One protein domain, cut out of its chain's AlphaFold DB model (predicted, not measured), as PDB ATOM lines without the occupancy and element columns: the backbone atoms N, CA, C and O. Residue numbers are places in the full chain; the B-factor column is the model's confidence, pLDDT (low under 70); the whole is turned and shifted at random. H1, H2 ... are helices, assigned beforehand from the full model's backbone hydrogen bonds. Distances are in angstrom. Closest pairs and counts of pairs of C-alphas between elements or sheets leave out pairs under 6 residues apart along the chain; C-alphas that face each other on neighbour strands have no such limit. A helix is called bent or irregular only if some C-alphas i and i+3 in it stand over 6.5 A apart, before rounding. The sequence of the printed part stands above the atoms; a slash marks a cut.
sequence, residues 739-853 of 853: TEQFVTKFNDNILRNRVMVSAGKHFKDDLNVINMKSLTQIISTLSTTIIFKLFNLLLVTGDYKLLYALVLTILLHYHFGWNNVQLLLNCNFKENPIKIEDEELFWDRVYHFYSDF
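What this domain is: This is residues 739 to 853 of the 853 residues of the protein "DEBR0S5_11122g1_1" of Dekkera bruxellensis (UniProt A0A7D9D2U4). Helix H6 sits in the middle of a rounded ball of helices; the longest helix, H5, and H8, which crosses H6, lie on one side of it, and the shorter H1, H2, H3 and H4 are placed round its other sides. H7 packs on H3 and H4, farther out from H6, and a long stretch with no named element, residues 827 to 838, runs from H7 along the outside to H8. The printed part has 115 residues with eight named helices, H1 to H8 in order along the chain, and no named strand. The class is all helix, with 81 residues in the named helices. The whole is compact, with a radius of gyration of the C-alphas of 13.3 A and spans of 34 by 29 by 26 A.

How they stand to each other: H5, residues 784 to 797, touches no helix. It is close but not clearly touching to H6, residues 801 to 813, with the closest C-alphas, those of Leu 794 and Leu 802, 7.1 A apart; the two run opposite ways at a steep tilt of 35.3 degrees, only just past shallow. H5 is likewise close but not clearly touching to H8, residues 839 to 851, through the C-alphas of Ile 786 and Glu 839 at 7.7 A, the same way at a shallow tilt of 27 degrees. H6 and H8 touch with 14 pairs of C-alphas within 8 A, the closest being Ala 805 and Phe 849 at 5.1 A; they run opposite ways at a steep tilt of 56 degrees. H2, residues 754 to 759, only just touches H6, with 3 pairs of C-alphas within 8 A and the closest, Met 756 and Leu 808, at 7.0 A; H6 takes part with residues 804 to 808 alone, and the two run the same way at a shallow tilt of 17 degrees. H4, residues 772 to 781, and H6 are near each other, with 10 pairs of C-alphas within 10 A. H1, residues 740 to 749, only just touches H4, with 3 pairs within 8 A and the closest C-alphas, Val 743 and Met 772, at 6.4 A, about perpendicular at 89 degrees. H7, residues 821 to 826, touches H4 about perpendicular at 82 degrees, closest at the C-alphas of Gln 777 and Leu 825, 6.8 A. H7 also touches H3, residues 761 to 769, the same way at a shallow tilt of 24 degrees, closest at the C-alphas of Asp 766 and Val 821, 5.5 A. The helix packing is part aligned, part crossed: 2 of the 5 touching pairs are at a shallow tilt. In H2, H4, H6, H7 and H8 every O i to N i+4 pair is within hydrogen-bond range; the counts are 5 of 6 in H1, 9 of 10 in H5 and 2 of 5 in H3, where 4 of 6 O i to N i+3 pairs are within range.

Where its parts are: From first to last C-alpha, H5 measures 19.9 A; C-alpha 784 is at (197.228, 179.616, 219.969), and C-alpha 797 is at (201.671, 168.237, 204.198). H6 and H8 each measure 18.1 A, H4 14.4 A, H3 14.3 A and H1 14.2 A. H2 and H7, six residues each, measure 8.5 A and 8.7 A. H3 is irregular: C-alphas 762 and 765 are 8.4 A apart. H1 begins with C-alpha 740 at (204.729, 182.494, 195.636), and H8 ends with C-alpha 851 at (190.175, 163.948, 202.762).

The domain as a whole: The two C-alphas farthest apart are those of Arg 754 and Lys 830, 35.5 A. The printed part has no cut and ends at Phe 853, the chain's last residue. The link from H7 to H8 is long, 12 residues; the one from H6 to H7 is short, and the other five are tight. The mean pLDDT of the printed part is 84.1, and residues 816 to 817 and 826 to 833 are under 70.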
ATOM      1  N   THR A 739     205.440 179.359 199.400       85.50
ATOM      2  CA  THR A 739     206.064 179.950 198.207       85.50
ATOM      3  C   THR A 739     205.081 180.818 197.407       85.50
ATOM      4  O   THR A 739     203.862 180.644 197.475       85.50
ATOM      5  N   GLU A 740     205.581 181.706 196.545       84.69
ATOM      6  CA  GLU A 740     204.729 182.494 195.636       84.69
ATOM      7  C   GLU A 740     203.833 181.601 194.747       84.69
ATOM      8  O   GLU A 740     202.663 181.912 194.499       84.69
ATOM      9  N   GLN A 741     204.331 180.423 194.352       85.06
ATOM     10  CA  GLN A 741     203.537 179.413 193.651       85.06
ATOM     11  C   GLN A 741     202.411 178.823 194.511       85.06
ATOM     12  O   GLN A 741     201.360 178.479 193.975       85.06
ATOM     13  N   PHE A 742     202.611 178.666 195.820       88.81
ATOM     14  CA  PHE A 742     201.564 178.241 196.753       88.81
ATOM     15  C   PHE A 742     200.496 179.336 196.883       88.81
ATOM     16  O   PHE A 742     199.306 179.047 196.776       88.81
ATOM     17  N   VAL A 743     200.911 180.598 197.047       87.75
ATOM     18  CA  VAL A 743     200.009 181.753 197.209       87.75
ATOM     19  C   VAL A 743     199.135 181.972 195.970       87.75
ATOM     20  O   VAL A 743     197.921 182.134 196.096       87.75
ATOM     21  N   THR A 744     199.726 181.928 194.774       87.62
ATOM     22  CA  THR A 744     198.992 182.034 193.500       87.62
ATOM     23  C   THR A 744     198.039 180.853 193.296       87.62
ATOM     24  O   THR A 744     196.848 181.071 193.076       87.62
ATOM     25  N   LYS A 745     198.504 179.603 193.476       88.94
ATOM     26  CA  LYS A 745     197.647 178.401 193.386       88.94
ATOM     27  C   LYS A 745     196.506 178.404 194.407       88.94
ATOM     28  O   LYS A 745     195.435 177.900 194.073       88.94
ATOM     29  N   PHE A 746     196.702 178.956 195.606       90.06
ATOM     30  CA  PHE A 746     195.625 179.154 196.576       90.06
ATOM     31  C   PHE A 746     194.612 180.175 196.045       90.06
ATOM     32  O   PHE A 746     193.459 179.823 195.824       90.06
ATOM     33  N   ASN A 747     195.029 181.412 195.762       89.31
ATOM     34  CA  ASN A 747     194.107 182.478 195.351       89.31
ATOM     35  C   ASN A 747     193.278 182.095 194.103       89.31
ATOM     36  O   ASN A 747     192.057 182.247 194.105       89.31
ATOM     37  N   ASP A 748     193.913 181.523 193.075       87.12
ATOM     38  CA  ASP A 748     193.261 181.167 191.805       87.12
ATOM     39  C   ASP A 748     192.217 180.046 191.919       87.12
ATOM     40  O   ASP A 748     191.302 179.965 191.092       87.12
ATOM     41  N   ASN A 749     192.364 179.138 192.891       87.12
ATOM     42  CA  ASN A 749     191.569 177.911 192.947       87.12
ATOM     43  C   ASN A 749     190.442 177.926 193.990       87.12
ATOM     44  O   ASN A 749     189.601 177.029 193.929       87.12
ATOM     45  N   ILE A 750     190.340 178.931 194.872       84.81
ATOM     46  CA  ILE A 750     189.242 179.058 195.863       84.81
ATOM     47  C   ILE A 750     187.869 178.945 195.189       84.81
ATOM     48  O   ILE A 750     187.032 178.141 195.593       84.81
ATOM     49  N   LEU A 751     187.669 179.715 194.114       82.69
ATOM     50  CA  LEU A 751     186.404 179.804 193.377       82.69
ATOM     51  C   LEU A 751     186.269 178.758 192.255       82.69
ATOM     52  O   LEU A 751     185.211 178.658 191.634       82.69
ATOM     53  N   ARG A 752     187.328 177.984 191.978       86.00
ATOM     54  CA  ARG A 752     187.357 176.943 190.930       86.00
ATOM     55  C   ARG A 752     187.266 175.524 191.494       86.00
ATOM     56  O   ARG A 752     186.853 174.610 190.783       86.00
ATOM     57  N   ASN A 753     187.660 175.310 192.749       87.88
ATOM     58  CA  ASN A 753     187.700 173.982 193.346       87.88
ATOM     59  C   ASN A 753     186.279 173.455 193.615       87.88
ATOM     60  O   ASN A 753     185.510 174.042 194.378       87.88
ATOM     61  N   ARG A 754     185.956 172.300 193.020       86.88
ATOM     62  CA  ARG A 754     184.644 171.641 193.116       86.88
ATOM     63  C   ARG A 754     184.148 171.470 194.555       86.88
ATOM     64  O   ARG A 754     182.959 171.661 194.792       86.88
ATOM     65  N   VAL A 755     185.015 171.101 195.497       85.38
ATOM     66  CA  VAL A 755     184.621 170.839 196.893       85.38
ATOM     67  C   VAL A 755     184.317 172.154 197.617       85.38
ATOM     68  O   VAL A 755     183.258 172.264 198.235       85.38
ATOM     69  N   MET A 756     185.154 173.185 197.436       85.25
ATOM     70  CA  MET A 756     184.896 174.540 197.954       85.25
ATOM     71  C   MET A 756     183.574 175.107 197.426       85.25
ATOM     72  O   MET A 756     182.748 175.561 198.210       85.25
ATOM     73  N   VAL A 757     183.334 175.024 196.114       85.50
ATOM     74  CA  VAL A 757     182.110 175.546 195.482       85.50
ATOM     75  C   VAL A 757     180.868 174.732 195.873       85.50
ATOM     76  O   VAL A 757     179.792 175.302 196.053       85.50
ATOM     77  N   SER A 758     180.992 173.409 196.029       86.19
ATOM     78  CA  SER A 758     179.864 172.540 196.392       86.19
ATOM     79  C   SER A 758     179.442 172.705 197.852       86.19
ATOM     80  O   SER A 758     178.246 172.770 198.128       86.19
ATOM     81  N   ALA A 759     180.396 172.749 198.785       83.00
ATOM     82  CA  ALA A 759     180.109 172.846 200.216       83.00
ATOM     83  C   ALA A 759     179.914 174.306 200.667       83.00
ATOM     84  O   ALA A 759     178.999 174.609 201.429       83.00
ATOM     85  N   GLY A 760     180.703 175.237 200.126       80.50
ATOM     86  CA  GLY A 760     180.600 176.678 200.366       80.50
ATOM     87  C   GLY A 760     179.521 177.393 199.546       80.50
ATOM     88  O   GLY A 760     179.521 178.618 199.496       80.50
ATOM     89  N   LYS A 761     178.583 176.666 198.914       84.12
ATOM     90  CA  LYS A 761     177.531 177.216 198.030       84.12
ATOM     91  C   LYS A 761     176.744 178.384 198.648       84.12
ATOM     92  O   LYS A 761     176.336 179.293 197.930       84.12
ATOM     93  N   HIS A 762     176.531 178.355 199.964       83.38
ATOM     94  CA  HIS A 762     175.791 179.376 200.718       83.38
ATOM     95  C   HIS A 762     176.641 180.593 201.132       83.38
ATOM     96  O   HIS A 762     176.082 181.598 201.555       83.38
ATOM     97  N   PHE A 763     177.965 180.513 200.974       83.44
ATOM     98  CA  PHE A 763     178.965 181.492 201.420       83.44
ATOM     99  C   PHE A 763     179.783 182.038 200.237       83.44
ATOM    100  O   PHE A 763     180.964 182.353 200.366       83.44
ATOM    101  N   LYS A 764     179.180 182.106 199.040       84.31
ATOM    102  CA  LYS A 764     179.872 182.519 197.805       84.31
ATOM    103  C   LYS A 764     180.517 183.904 197.939       84.31
ATOM    104  O   LYS A 764     181.632 184.101 197.467       84.31
ATOM    105  N   ASP A 765     179.831 184.838 198.589       84.00
ATOM    106  CA  ASP A 765     180.307 186.214 198.738       84.00
ATOM    107  C   ASP A 765     181.486 186.302 199.716       84.00
ATOM    108  O   ASP A 765     182.458 187.000 199.436       84.00
ATOM    109  N   ASP A 766     181.466 185.510 200.793       84.44
ATOM    110  CA  ASP A 766     182.605 185.337 201.700       84.44
ATOM    111  C   ASP A 766     183.804 184.688 200.990       84.44
ATOM    112  O   ASP A 766     184.938 185.144 201.136       84.44
ATOM    113  N   LEU A 767     183.569 183.661 200.163       85.44
ATOM    114  CA  LEU A 767     184.622 183.002 199.382       85.44
ATOM    115  C   LEU A 767     185.311 183.947 198.386       85.44
ATOM    116  O   LEU A 767     186.511 183.804 198.172       85.44
ATOM    117  N   ASN A 768     184.601 184.932 197.822       86.25
ATOM    118  CA  ASN A 768     185.200 185.954 196.948       86.25
ATOM    119  C   ASN A 768     186.159 186.902 197.703       86.25
ATOM    120  O   ASN A 768     187.021 187.525 197.087       86.25
ATOM    121  N   VAL A 769     185.993 187.044 199.022       85.75
ATOM    122  CA  VAL A 769     186.781 187.941 199.892       85.75
ATOM    123  C   VAL A 769     188.035 187.243 200.439       85.75
ATOM    124  O   VAL A 769     189.011 187.894 200.834       85.75
ATOM    125  N   ILE A 770     188.036 185.910 200.456       87.31
ATOM    126  CA  ILE A 770     189.156 185.112 200.951       87.31
ATOM    127  C   ILE A 770     190.266 185.044 199.891       87.31
ATOM    128  O   ILE A 770     190.061 184.691 198.738       87.31
ATOM    129  N   ASN A 771     191.470 185.384 200.331       88.62
ATOM    130  CA  ASN A 771     192.755 185.247 199.648       88.62
ATOM    131  C   ASN A 771     193.819 185.018 200.745       88.62
ATOM    132  O   ASN A 771     193.490 185.112 201.931       88.62
ATOM    133  N   MET A 772     195.082 184.742 200.410       88.00
ATOM    134  CA  MET A 772     196.107 184.457 201.439       88.00
ATOM    135  C   MET A 772     196.319 185.581 202.474       88.00
ATOM    136  O   MET A 772     196.628 185.285 203.632       88.00
ATOM    137  N   LYS A 773     196.121 186.858 202.111       86.69
ATOM    138  CA  LYS A 773     196.223 187.990 203.050       86.69
ATOM    139  C   LYS A 773     195.026 188.010 204.005       86.69
ATOM    140  O   LYS A 773     195.228 188.054 205.217       86.69
ATOM    141  N   SER A 774     193.806 187.879 203.478       86.81
ATOM    142  CA  SER A 774     192.588 187.721 204.286       86.81
ATOM    143  C   SER A 774     192.694 186.511 205.221       86.81
ATOM    144  O   SER A 774     192.407 186.608 206.409       86.81
ATOM    145  N   LEU A 775     193.173 185.369 204.717       87.94
ATOM    146  CA  LEU A 775     193.332 184.145 205.502       87.94
ATOM    147  C   LEU A 775     194.374 184.293 206.617       87.94
ATOM    148  O   LEU A 775     194.140 183.818 207.723       87.94
ATOM    149  N   THR A 776     195.491 184.977 206.363       86.75
ATOM    150  CA  THR A 776     196.495 185.293 207.396       86.75
ATOM    151  C   THR A 776     195.866 186.055 208.567       86.75
ATOM    152  O   THR A 776     196.139 185.743 209.726       86.75
ATOM    153  N   GLN A 777     194.974 187.005 208.273       84.50
ATOM    154  CA  GLN A 777     194.228 187.746 209.288       84.50
ATOM    155  C   GLN A 777     193.177 186.873 209.995       84.50
ATOM    156  O   GLN A 777     193.070 186.922 211.215       84.50
ATOM    157  N   ILE A 778     192.458 186.001 209.276       86.19
ATOM    158  CA  ILE A 778     191.551 185.018 209.902       86.19
ATOM    159  C   ILE A 778     192.335 184.117 210.874       86.19
ATOM    160  O   ILE A 778     191.904 183.930 212.011       86.19
ATOM    161  N   ILE A 779     193.512 183.619 210.479       87.88
ATOM    162  CA  ILE A 779     194.379 182.779 211.322       87.88
ATOM    163  C   ILE A 779     194.818 183.528 212.590       87.88
ATOM    164  O   ILE A 779     194.794 182.935 213.666       87.88
ATOM    165  N   SER A 780     195.137 184.828 212.520       83.75
ATOM    166  CA  SER A 780     195.483 185.608 213.721       83.75
ATOM    167  C   SER A 780     194.292 185.877 214.660       83.75
ATOM    168  O   SER A 780     194.503 186.221 215.825       83.75
ATOM    169  N   THR A 781     193.043 185.635 214.242       83.31
ATOM    170  CA  THR A 781     191.882 185.650 215.161       83.31
ATOM    171  C   THR A 781     191.717 184.364 215.985       83.31
ATOM    172  O   THR A 781     191.064 184.402 217.027       83.31
ATOM    173  N   LEU A 782     192.344 183.249 215.584       86.00
ATOM    174  CA  LEU A 782     192.198 181.934 216.230       86.00
ATOM    175  C   LEU A 782     192.935 181.831 217.585       86.00
ATOM    176  O   LEU A 782     193.657 182.746 218.007       86.00
ATOM    177  N   SER A 783     192.737 180.705 218.284       86.75
ATOM    178  CA  SER A 783     193.485 180.343 219.497       86.75
ATOM    179  C   SER A 783     194.906 179.872 219.170       86.75
ATOM    180  O   SER A 783     195.176 179.337 218.092       86.75
ATOM    181  N   THR A 784     195.827 180.032 220.123       86.94
ATOM    182  CA  THR A 784     197.228 179.616 219.969       86.94
ATOM    183  C   THR A 784     197.379 178.110 219.735       86.94
ATOM    184  O   THR A 784     198.158 177.739 218.862       86.94
ATOM    185  N   THR A 785     196.602 177.241 220.396       88.50
ATOM    186  CA  THR A 785     196.604 175.782 220.139       88.50
ATOM    187  C   THR A 785     196.277 175.443 218.685       88.50
ATOM    188  O   THR A 785     196.910 174.579 218.076       88.50
ATOM    189  N   ILE A 786     195.293 176.137 218.105       90.12
ATOM    190  CA  ILE A 786     194.820 175.875 216.742       90.12
ATOM    191  C   ILE A 786     195.811 176.424 215.713       90.12
ATOM    192  O   ILE A 786     196.121 175.718 214.755       90.12
ATOM    193  N   ILE A 787     196.374 177.619 215.936       90.62
ATOM    194  CA  ILE A 787     197.472 178.168 215.117       90.62
ATOM    195  C   ILE A 787     198.671 177.211 215.136       90.62
ATOM    196  O   ILE A 787     199.194 176.848 214.083       90.62
ATOM    197  N   PHE A 788     199.051 176.723 216.319       90.75
ATOM    198  CA  PHE A 788     200.143 175.772 216.462       90.75
ATOM    199  C   PHE A 788     199.873 174.476 215.686       90.75
ATOM    200  O   PHE A 788     200.670 174.095 214.824       90.75
ATOM    201  N   LYS A 789     198.741 173.797 215.921       91.38
ATOM    202  CA  LYS A 789     198.429 172.541 215.215       91.38
ATOM    203  C   LYS A 789     198.283 172.738 213.699       91.38
ATOM    204  O   LYS A 789     198.705 171.860 212.946       91.38
ATOM    205  N   LEU A 790     197.793 173.894 213.244       92.44
ATOM    206  CA  LEU A 790     197.787 174.267 211.827       92.44
ATOM    207  C   LEU A 790     199.207 174.317 211.241       92.44
ATOM    208  O   LEU A 790     199.432 173.747 210.176       92.44
ATOM    209  N   PHE A 791     200.166 174.942 211.930       91.94
ATOM    210  CA  PHE A 791     201.555 175.030 211.461       91.94
ATOM    211  C   PHE A 791     202.229 173.653 211.402       91.94
ATOM    212  O   PHE A 791     202.855 173.329 210.396       91.94
ATOM    213  N   ASN A 792     202.045 172.813 212.432       91.38
ATOM    214  CA  ASN A 792     202.556 171.432 212.442       91.38
ATOM    215  C   ASN A 792     202.059 170.627 211.234       91.38
ATOM    216  O   ASN A 792     202.818 169.863 210.643       91.38
ATOM    217  N   LEU A 793     200.779 170.783 210.880       92.06
ATOM    218  CA  LEU A 793     200.183 170.099 209.737       92.06
ATOM    219  C   LEU A 793     200.678 170.678 208.409       92.06
ATOM    220  O   LEU A 793     201.064 169.907 207.537       92.06
ATOM    221  N   LEU A 794     200.726 172.006 208.264       91.56
ATOM    222  CA  LEU A 794     201.126 172.659 207.016       91.56
ATOM    223  C   LEU A 794     202.603 172.408 206.663       91.56
ATOM    224  O   LEU A 794     202.905 172.167 205.497       91.56
ATOM    225  N   LEU A 795     203.500 172.364 207.657       90.62
ATOM    226  CA  LEU A 795     204.911 171.982 207.475       90.62
ATOM    227  C   LEU A 795     205.102 170.535 207.005       90.62
ATOM    228  O   LEU A 795     206.104 170.222 206.370       90.62
ATOM    229  N   VAL A 796     204.168 169.645 207.346       89.06
ATOM    230  CA  VAL A 796     204.269 168.209 207.061       89.06
ATOM    231  C   VAL A 796     203.516 167.821 205.785       89.06
ATOM    232  O   VAL A 796     203.947 166.901 205.092       89.06
ATOM    233  N   THR A 797     202.409 168.494 205.446       86.81
ATOM    234  CA  THR A 797     201.671 168.237 204.198       86.81
ATOM    235  C   THR A 797     202.169 169.063 203.016       86.81
ATOM    236  O   THR A 797     202.165 168.546 201.905       86.81
ATOM    237  N   GLY A 798     202.566 170.325 203.220       83.00
ATOM    238  CA  GLY A 798     202.880 171.272 202.140       83.00
ATOM    239  C   GLY A 798     201.670 171.713 201.296       83.00
ATOM    240  O   GLY A 798     201.821 172.461 200.331       83.00
ATOM    241  N   ASP A 799     200.458 171.263 201.638       86.38
ATOM    242  CA  ASP A 799     199.282 171.328 200.766       86.38
ATOM    243  C   ASP A 799     198.350 172.509 201.091       86.38
ATOM    244  O   ASP A 799     197.713 172.554 202.146       86.38
ATOM    245  N   TYR A 800     198.132 173.405 200.119       89.06
ATOM    246  CA  TYR A 800     197.156 174.506 200.226       89.06
ATOM    247  C   TYR A 800     195.701 174.024 200.415       89.06
ATOM    248  O   TYR A 800     194.853 174.766 200.913       89.06
ATOM    249  N   LYS A 801     195.419 172.747 200.114       91.25
ATOM    250  CA  LYS A 801     194.159 172.049 200.437       91.25
ATOM    251  C   LYS A 801     193.819 172.076 201.933       91.25
ATOM    252  O   LYS A 801     192.646 172.158 202.290       91.25
ATOM    253  N   LEU A 802     194.827 172.048 202.812       92.00
ATOM    254  CA  LEU A 802     194.634 172.142 204.265       92.00
ATOM    255  C   LEU A 802     193.973 173.469 204.655       92.00
ATOM    256  O   LEU A 802     193.090 173.504 205.510       92.00
ATOM    257  N   LEU A 803     194.363 174.552 203.981       91.62
ATOM    258  CA  LEU A 803     193.822 175.887 204.208       91.62
ATOM    259  C   LEU A 803     192.379 176.016 203.698       91.62
ATOM    260  O   LEU A 803     191.564 176.665 204.348       91.62
ATOM    261  N   TYR A 804     192.024 175.341 202.598       91.62
ATOM    262  CA  TYR A 804     190.629 175.231 202.152       91.62
ATOM    263  C   TYR A 804     189.757 174.468 203.152       91.62
ATOM    264  O   TYR A 804     188.680 174.943 203.503       91.62
ATOM    265  N   ALA A 805     190.226 173.322 203.656       92.19
ATOM    266  CA  ALA A 805     189.505 172.547 204.665       92.19
ATOM    267  C   ALA A 805     189.306 173.335 205.976       92.19
ATOM    268  O   ALA A 805     188.231 173.276 206.578       92.19
ATOM    269  N   LEU A 806     190.310 174.122 206.384       92.38
ATOM    270  CA  LEU A 806     190.229 175.042 207.521       92.38
ATOM    271  C   LEU A 806     189.167 176.132 207.297       92.38
ATOM    272  O   LEU A 806     188.262 176.278 208.118       92.38
ATOM    273  N   VAL A 807     189.246 176.857 206.172       90.62
ATOM    274  CA  VAL A 807     188.276 177.897 205.785       90.62
ATOM    275  C   VAL A 807     186.860 177.334 205.770       90.62
ATOM    276  O   VAL A 807     185.979 177.870 206.437       90.62
ATOM    277  N   LEU A 808     186.644 176.225 205.063       90.38
ATOM    278  CA  LEU A 808     185.329 175.614 204.907       90.38
ATOM    279  C   LEU A 808     184.737 175.165 206.253       90.38
ATOM    280  O   LEU A 808     183.548 175.365 206.496       90.38
ATOM    281  N   THR A 809     185.569 174.638 207.158       91.06
ATOM    282  CA  THR A 809     185.153 174.287 208.526       91.06
ATOM    283  C   THR A 809     184.714 175.521 209.319       91.06
ATOM    284  O   THR A 809     183.687 175.471 209.996       91.06
ATOM    285  N   ILE A 810     185.452 176.634 209.219       89.25
ATOM    286  CA  ILE A 810     185.112 177.903 209.881       89.25
ATOM    287  C   ILE A 810     183.787 178.459 209.336       89.25
ATOM    288  O   ILE A 810     182.890 178.743 210.130       89.25
ATOM    289  N   LEU A 811     183.623 178.541 208.008       86.81
ATOM    290  CA  LEU A 811     182.389 179.027 207.374       86.81
ATOM    291  C   LEU A 811     181.169 178.171 207.767       86.81
ATOM    292  O   LEU A 811     180.150 178.702 208.200       86.81
ATOM    293  N   LEU A 812     181.260 176.840 207.664       87.44
ATOM    294  CA  LEU A 812     180.112 175.952 207.890       87.44
ATOM    295  C   LEU A 812     179.710 175.806 209.363       87.44
ATOM    296  O   LEU A 812     178.531 175.587 209.645       87.44
ATOM    297  N   HIS A 813     180.659 175.883 210.301       85.75
ATOM    298  CA  HIS A 813     180.415 175.491 211.696       85.75
ATOM    299  C   HIS A 813     180.718 176.568 212.745       85.75
ATOM    300  O   HIS A 813     180.304 176.396 213.889       85.75
ATOM    301  N   TYR A 814     181.406 177.658 212.384       81.94
ATOM    302  CA  TYR A 814     181.859 178.696 213.322       81.94
ATOM    303  C   TYR A 814     181.598 180.131 212.808       81.94
ATOM    304  O   TYR A 814     182.267 181.077 213.222       81.94
ATOM    305  N   HIS A 815     180.584 180.304 211.946       76.31
ATOM    306  CA  HIS A 815     180.034 181.620 211.578       76.31
ATOM    307  C   HIS A 815     179.115 182.232 212.654       76.31
ATOM    308  O   HIS A 815     178.672 183.372 212.531       76.31
ATOM    309  N   PHE A 816     178.817 181.488 213.725       67.75
ATOM    310  CA  PHE A 816     178.001 181.951 214.847       67.75
ATOM    311  C   PHE A 816     178.698 183.094 215.607       67.75
ATOM    312  O   PHE A 816     179.474 182.863 216.531       67.75
ATOM    313  N   GLY A 817     178.418 184.331 215.195       63.25
ATOM    314  CA  GLY A 817     178.979 185.556 215.777       63.25
ATOM    315  C   GLY A 817     179.275 186.665 214.762       63.25
ATOM    316  O   GLY A 817     179.439 187.813 215.165       63.25
ATOM    317  N   TRP A 818     179.315 186.363 213.459       71.44
ATOM    318  CA  TRP A 818     179.622 187.343 212.411       71.44
ATOM    319  C   TRP A 818     178.825 187.063 211.123       71.44
ATOM    320  O   TRP A 818     178.681 185.924 210.694       71.44
ATOM    321  N   ASN A 819     178.284 188.114 210.496       71.62
ATOM    322  CA  ASN A 819     177.349 187.984 209.363       71.62
ATOM    323  C   ASN A 819     178.017 187.880 207.977       71.62
ATOM    324  O   ASN A 819     177.328 187.581 207.002       71.62
ATOM    325  N   ASN A 820     179.308 188.212 207.882       77.31
ATOM    326  CA  ASN A 820     180.120 188.239 206.661       77.31
ATOM    327  C   ASN A 820     181.609 188.269 207.067       77.31
ATOM    328  O   ASN A 820     181.959 188.978 208.017       77.31
ATOM    329  N   VAL A 821     182.488 187.553 206.360       80.75
ATOM    330  CA  VAL A 821     183.944 187.525 206.604       80.75
ATOM    331  C   VAL A 821     184.572 188.925 206.547       80.75
ATOM    332  O   VAL A 821     185.496 189.204 207.305       80.75
ATOM    333  N   GLN A 822     184.039 189.852 205.743       77.88
ATOM    334  CA  GLN A 822     184.478 191.255 205.710       77.88
ATOM    335  C   GLN A 822     184.403 191.938 207.083       77.88
ATOM    336  O   GLN A 822     185.255 192.764 207.390       77.88
ATOM    337  N   LEU A 823     183.439 191.583 207.943       75.31
ATOM    338  CA  LEU A 823     183.374 192.118 209.310       75.31
ATOM    339  C   LEU A 823     184.551 191.609 210.156       75.31
ATOM    340  O   LEU A 823     185.134 192.370 210.921       75.31
ATOM    341  N   LEU A 824     184.944 190.348 209.966       75.25
ATOM    342  CA  LEU A 824     186.084 189.722 210.643       75.25
ATOM    343  C   LEU A 824     187.447 190.232 210.134       75.25
ATOM    344  O   LEU A 824     188.438 190.135 210.852       75.25
ATOM    345  N   LEU A 825     187.488 190.817 208.932       77.00
ATOM    346  CA  LEU A 825     188.671 191.479 208.364       77.00
ATOM    347  C   LEU A 825     188.733 192.988 208.664       77.00
ATOM    348  O   LEU A 825     189.823 193.544 208.779       77.00
ATOM    349  N   ASN A 826     187.590 193.664 208.803       69.62
ATOM    350  CA  ASN A 826     187.544 195.121 208.984       69.62
ATOM    351  C   ASN A 826     187.487 195.557 210.459       69.62
ATOM    352  O   ASN A 826     187.813 196.703 210.766       69.62
ATOM    353  N   CYS A 827     187.075 194.681 211.381       60.78
ATOM    354  CA  CYS A 827     186.973 195.008 212.802       60.78
ATOM    355  C   CYS A 827     188.138 194.418 213.612       60.78
ATOM    356  O   CYS A 827     188.289 193.201 213.713       60.78
ATOM    357  N   ASN A 828     188.902 195.284 214.286       58.00
ATOM    358  CA  ASN A 828     189.862 194.885 215.321       58.00
ATOM    359  C   ASN A 828     189.116 194.425 216.589       58.00
ATOM    360  O   ASN A 828     188.961 195.179 217.554       58.00
ATOM    361  N   PHE A 829     188.610 193.190 216.576       57.31
ATOM    362  CA  PHE A 829     187.956 192.574 217.729       57.31
ATOM    363  C   PHE A 829     188.941 192.400 218.897       57.31
ATOM    364  O   PHE A 829     189.993 191.785 218.745       57.31
ATOM    365  N   LYS A 830     188.576 192.916 220.081       53.44
ATOM    366  CA  LYS A 830     189.356 192.750 221.325       53.44
ATOM    367  C   LYS A 830     189.213 191.357 221.955       53.44
ATOM    368  O   LYS A 830     190.090 190.930 222.695       53.44
ATOM    369  N   GLU A 831     188.122 190.654 221.664       57.41
ATOM    370  CA  GLU A 831     187.937 189.233 221.985       57.41
ATOM    371  C   GLU A 831     188.154 188.382 220.731       57.41
ATOM    372  O   GLU A 831     187.883 188.845 219.628       57.41
ATOM    373  N   ASN A 832     188.553 187.112 220.878       61.59
ATOM    374  CA  ASN A 832     188.590 186.182 219.744       61.59
ATOM    375  C   ASN A 832     187.157 185.977 219.189       61.59
ATOM    376  O   ASN A 832     186.322 185.411 219.904       61.59
ATOM    377  N   PRO A 833     186.850 186.393 217.940       62.84
ATOM    378  CA  PRO A 833     185.504 186.296 217.371       62.84
ATOM    379  C   PRO A 833     185.117 184.859 216.995       62.84
ATOM    380  O   PRO A 833     183.936 184.528 216.958       62.84
ATOM    381  N   ILE A 834     186.102 183.989 216.745       75.94
ATOM    382  CA  ILE A 834     185.903 182.568 216.438       75.94
ATOM    383  C   ILE A 834     186.137 181.766 217.725       75.94
ATOM    384  O   ILE A 834     187.275 181.446 218.076       75.94
ATOM    385  N   LYS A 835     185.057 181.460 218.451       77.50
ATOM    386  CA  LYS A 835     185.100 180.668 219.691       77.50
ATOM    387  C   LYS A 835     184.934 179.180 219.351       77.50
ATOM    388  O   LYS A 835     183.912 178.769 218.809       77.50
ATOM    389  N   ILE A 836     185.967 178.378 219.627       82.81
ATOM    390  CA  ILE A 836     186.024 176.937 219.326       82.81
ATOM    391  C   ILE A 836     186.109 176.180 220.653       82.81
ATOM    392  O   ILE A 836     187.132 176.220 221.325       82.81
ATOM    393  N   GLU A 837     185.011 175.525 221.042       79.06
ATOM    394  CA  GLU A 837     184.871 174.866 222.354       79.06
ATOM    395  C   GLU A 837     185.452 173.442 222.403       79.06
ATOM    396  O   GLU A 837     185.902 172.991 223.454       79.06
ATOM    397  N   ASP A 838     185.445 172.728 221.272       84.12
ATOM    398  CA  ASP A 838     185.956 171.359 221.142       84.12
ATOM    399  C   ASP A 838     186.971 171.296 219.992       84.12
ATOM    400  O   ASP A 838     186.613 171.307 218.808       84.12
ATOM    401  N   GLU A 839     188.256 171.252 220.354       86.88
ATOM    402  CA  GLU A 839     189.357 171.155 219.398       86.88
ATOM    403  C   GLU A 839     189.444 169.768 218.729       86.88
ATOM    404  O   GLU A 839     189.808 169.699 217.555       86.88
ATOM    405  N   GLU A 840     189.090 168.659 219.404       84.19
ATOM    406  CA  GLU A 840     189.101 167.338 218.745       84.19
ATOM    407  C   GLU A 840     188.016 167.286 217.657       84.19
ATOM    408  O   GLU A 840     188.301 166.864 216.536       84.19
ATOM    409  N   LEU A 841     186.811 167.800 217.935       87.19
ATOM    410  CA  LEU A 841     185.729 167.893 216.950       87.19
ATOM    411  C   LEU A 841     186.046 168.873 215.806       87.19
ATOM    412  O   LEU A 841     185.673 168.612 214.661       87.19
ATOM    413  N   PHE A 842     186.737 169.983 216.088       91.31
ATOM    414  CA  PHE A 842     187.219 170.901 215.051       91.31
ATOM    415  C   PHE A 842     188.176 170.190 214.085       91.31
ATOM    416  O   PHE A 842     187.963 170.217 212.873       91.31
ATOM    417  N   TRP A 843     189.191 169.495 214.605       91.31
ATOM    418  CA  TRP A 843     190.175 168.811 213.764       91.31
ATOM    419  C   TRP A 843     189.623 167.553 213.073       91.31
ATOM    420  O   TRP A 843     190.020 167.298 211.937       91.31
ATOM    421  N   ASP A 844     188.666 166.832 213.671       89.25
ATOM    422  CA  ASP A 844     187.913 165.758 212.993       89.25
ATOM    423  C   ASP A 844     187.161 166.300 211.751       89.25
ATOM    424  O   ASP A 844     187.151 165.655 210.700       89.25
ATOM    425  N   ARG A 845     186.572 167.508 211.836       91.50
ATOM    426  CA  ARG A 845     185.890 168.184 210.709       91.50
ATOM    427  C   ARG A 845     186.865 168.668 209.634       91.50
ATOM    428  O   ARG A 845     186.639 168.397 208.456       91.50
ATOM    429  N   VAL A 846     187.965 169.321 210.024       92.38
ATOM    430  CA  VAL A 846     189.015 169.744 209.074       92.38
ATOM    431  C   VAL A 846     189.593 168.528 208.344       92.38
ATOM    432  O   VAL A 846     189.785 168.587 207.133       92.38
ATOM    433  N   TYR A 847     189.816 167.408 209.040       92.19
ATOM    434  CA  TYR A 847     190.311 166.178 208.419       92.19
ATOM    435  C   TYR A 847     189.315 165.570 207.419       92.19
ATOM    436  O   TYR A 847     189.745 165.116 206.358       92.19
ATOM    437  N   HIS A 848     188.004 165.598 207.703       91.12
ATOM    438  CA  HIS A 848     186.979 165.161 206.745       91.12
ATOM    439  C   HIS A 848     187.102 165.936 205.433       91.12
ATOM    440  O   HIS A 848     187.387 165.328 204.402       91.12
ATOM    441  N   PHE A 849     186.973 167.266 205.475       89.06
ATOM    442  CA  PHE A 849     187.052 168.085 204.263       89.06
ATOM    443  C   PHE A 849     188.418 167.972 203.579       89.06
ATOM    444  O   PHE A 849     188.478 167.923 202.357       89.06
ATOM    445  N   TYR A 850     189.515 167.861 204.338       92.00
ATOM    446  CA  TYR A 850     190.845 167.611 203.777       92.00
ATOM    447  C   TYR A 850     190.921 166.291 202.996       92.00
ATOM    448  O   TYR A 850     191.582 166.234 201.964       92.00
ATOM    449  N   SER A 851     190.226 165.243 203.453       87.94
ATOM    450  CA  SER A 851     190.175 163.948 202.762       87.94
ATOM    451  C   SER A 851     189.299 163.930 201.500       87.94
ATOM    452  O   SER A 851     189.410 162.991 200.713       87.94
ATOM    453  N   ASP A 852     188.480 164.968 201.282       86.44
ATOM    454  CA  ASP A 852     187.652 165.147 200.083       86.44
ATOM    455  C   ASP A 852     188.382 165.901 198.938       86.44
ATOM    456  O   ASP A 852     187.879 165.917 197.810       86.44
ATOM    457  N   PHE A 853     189.542 166.529 199.204       84.19
ATOM    458  CA  PHE A 853     190.293 167.396 198.268       84.19
ATOM    459  C   PHE A 853     191.400 166.684 197.475       84.19
ATOM    460  O   PHE A 853     191.554 167.006 196.272       84.19
TER     461      PHE A 853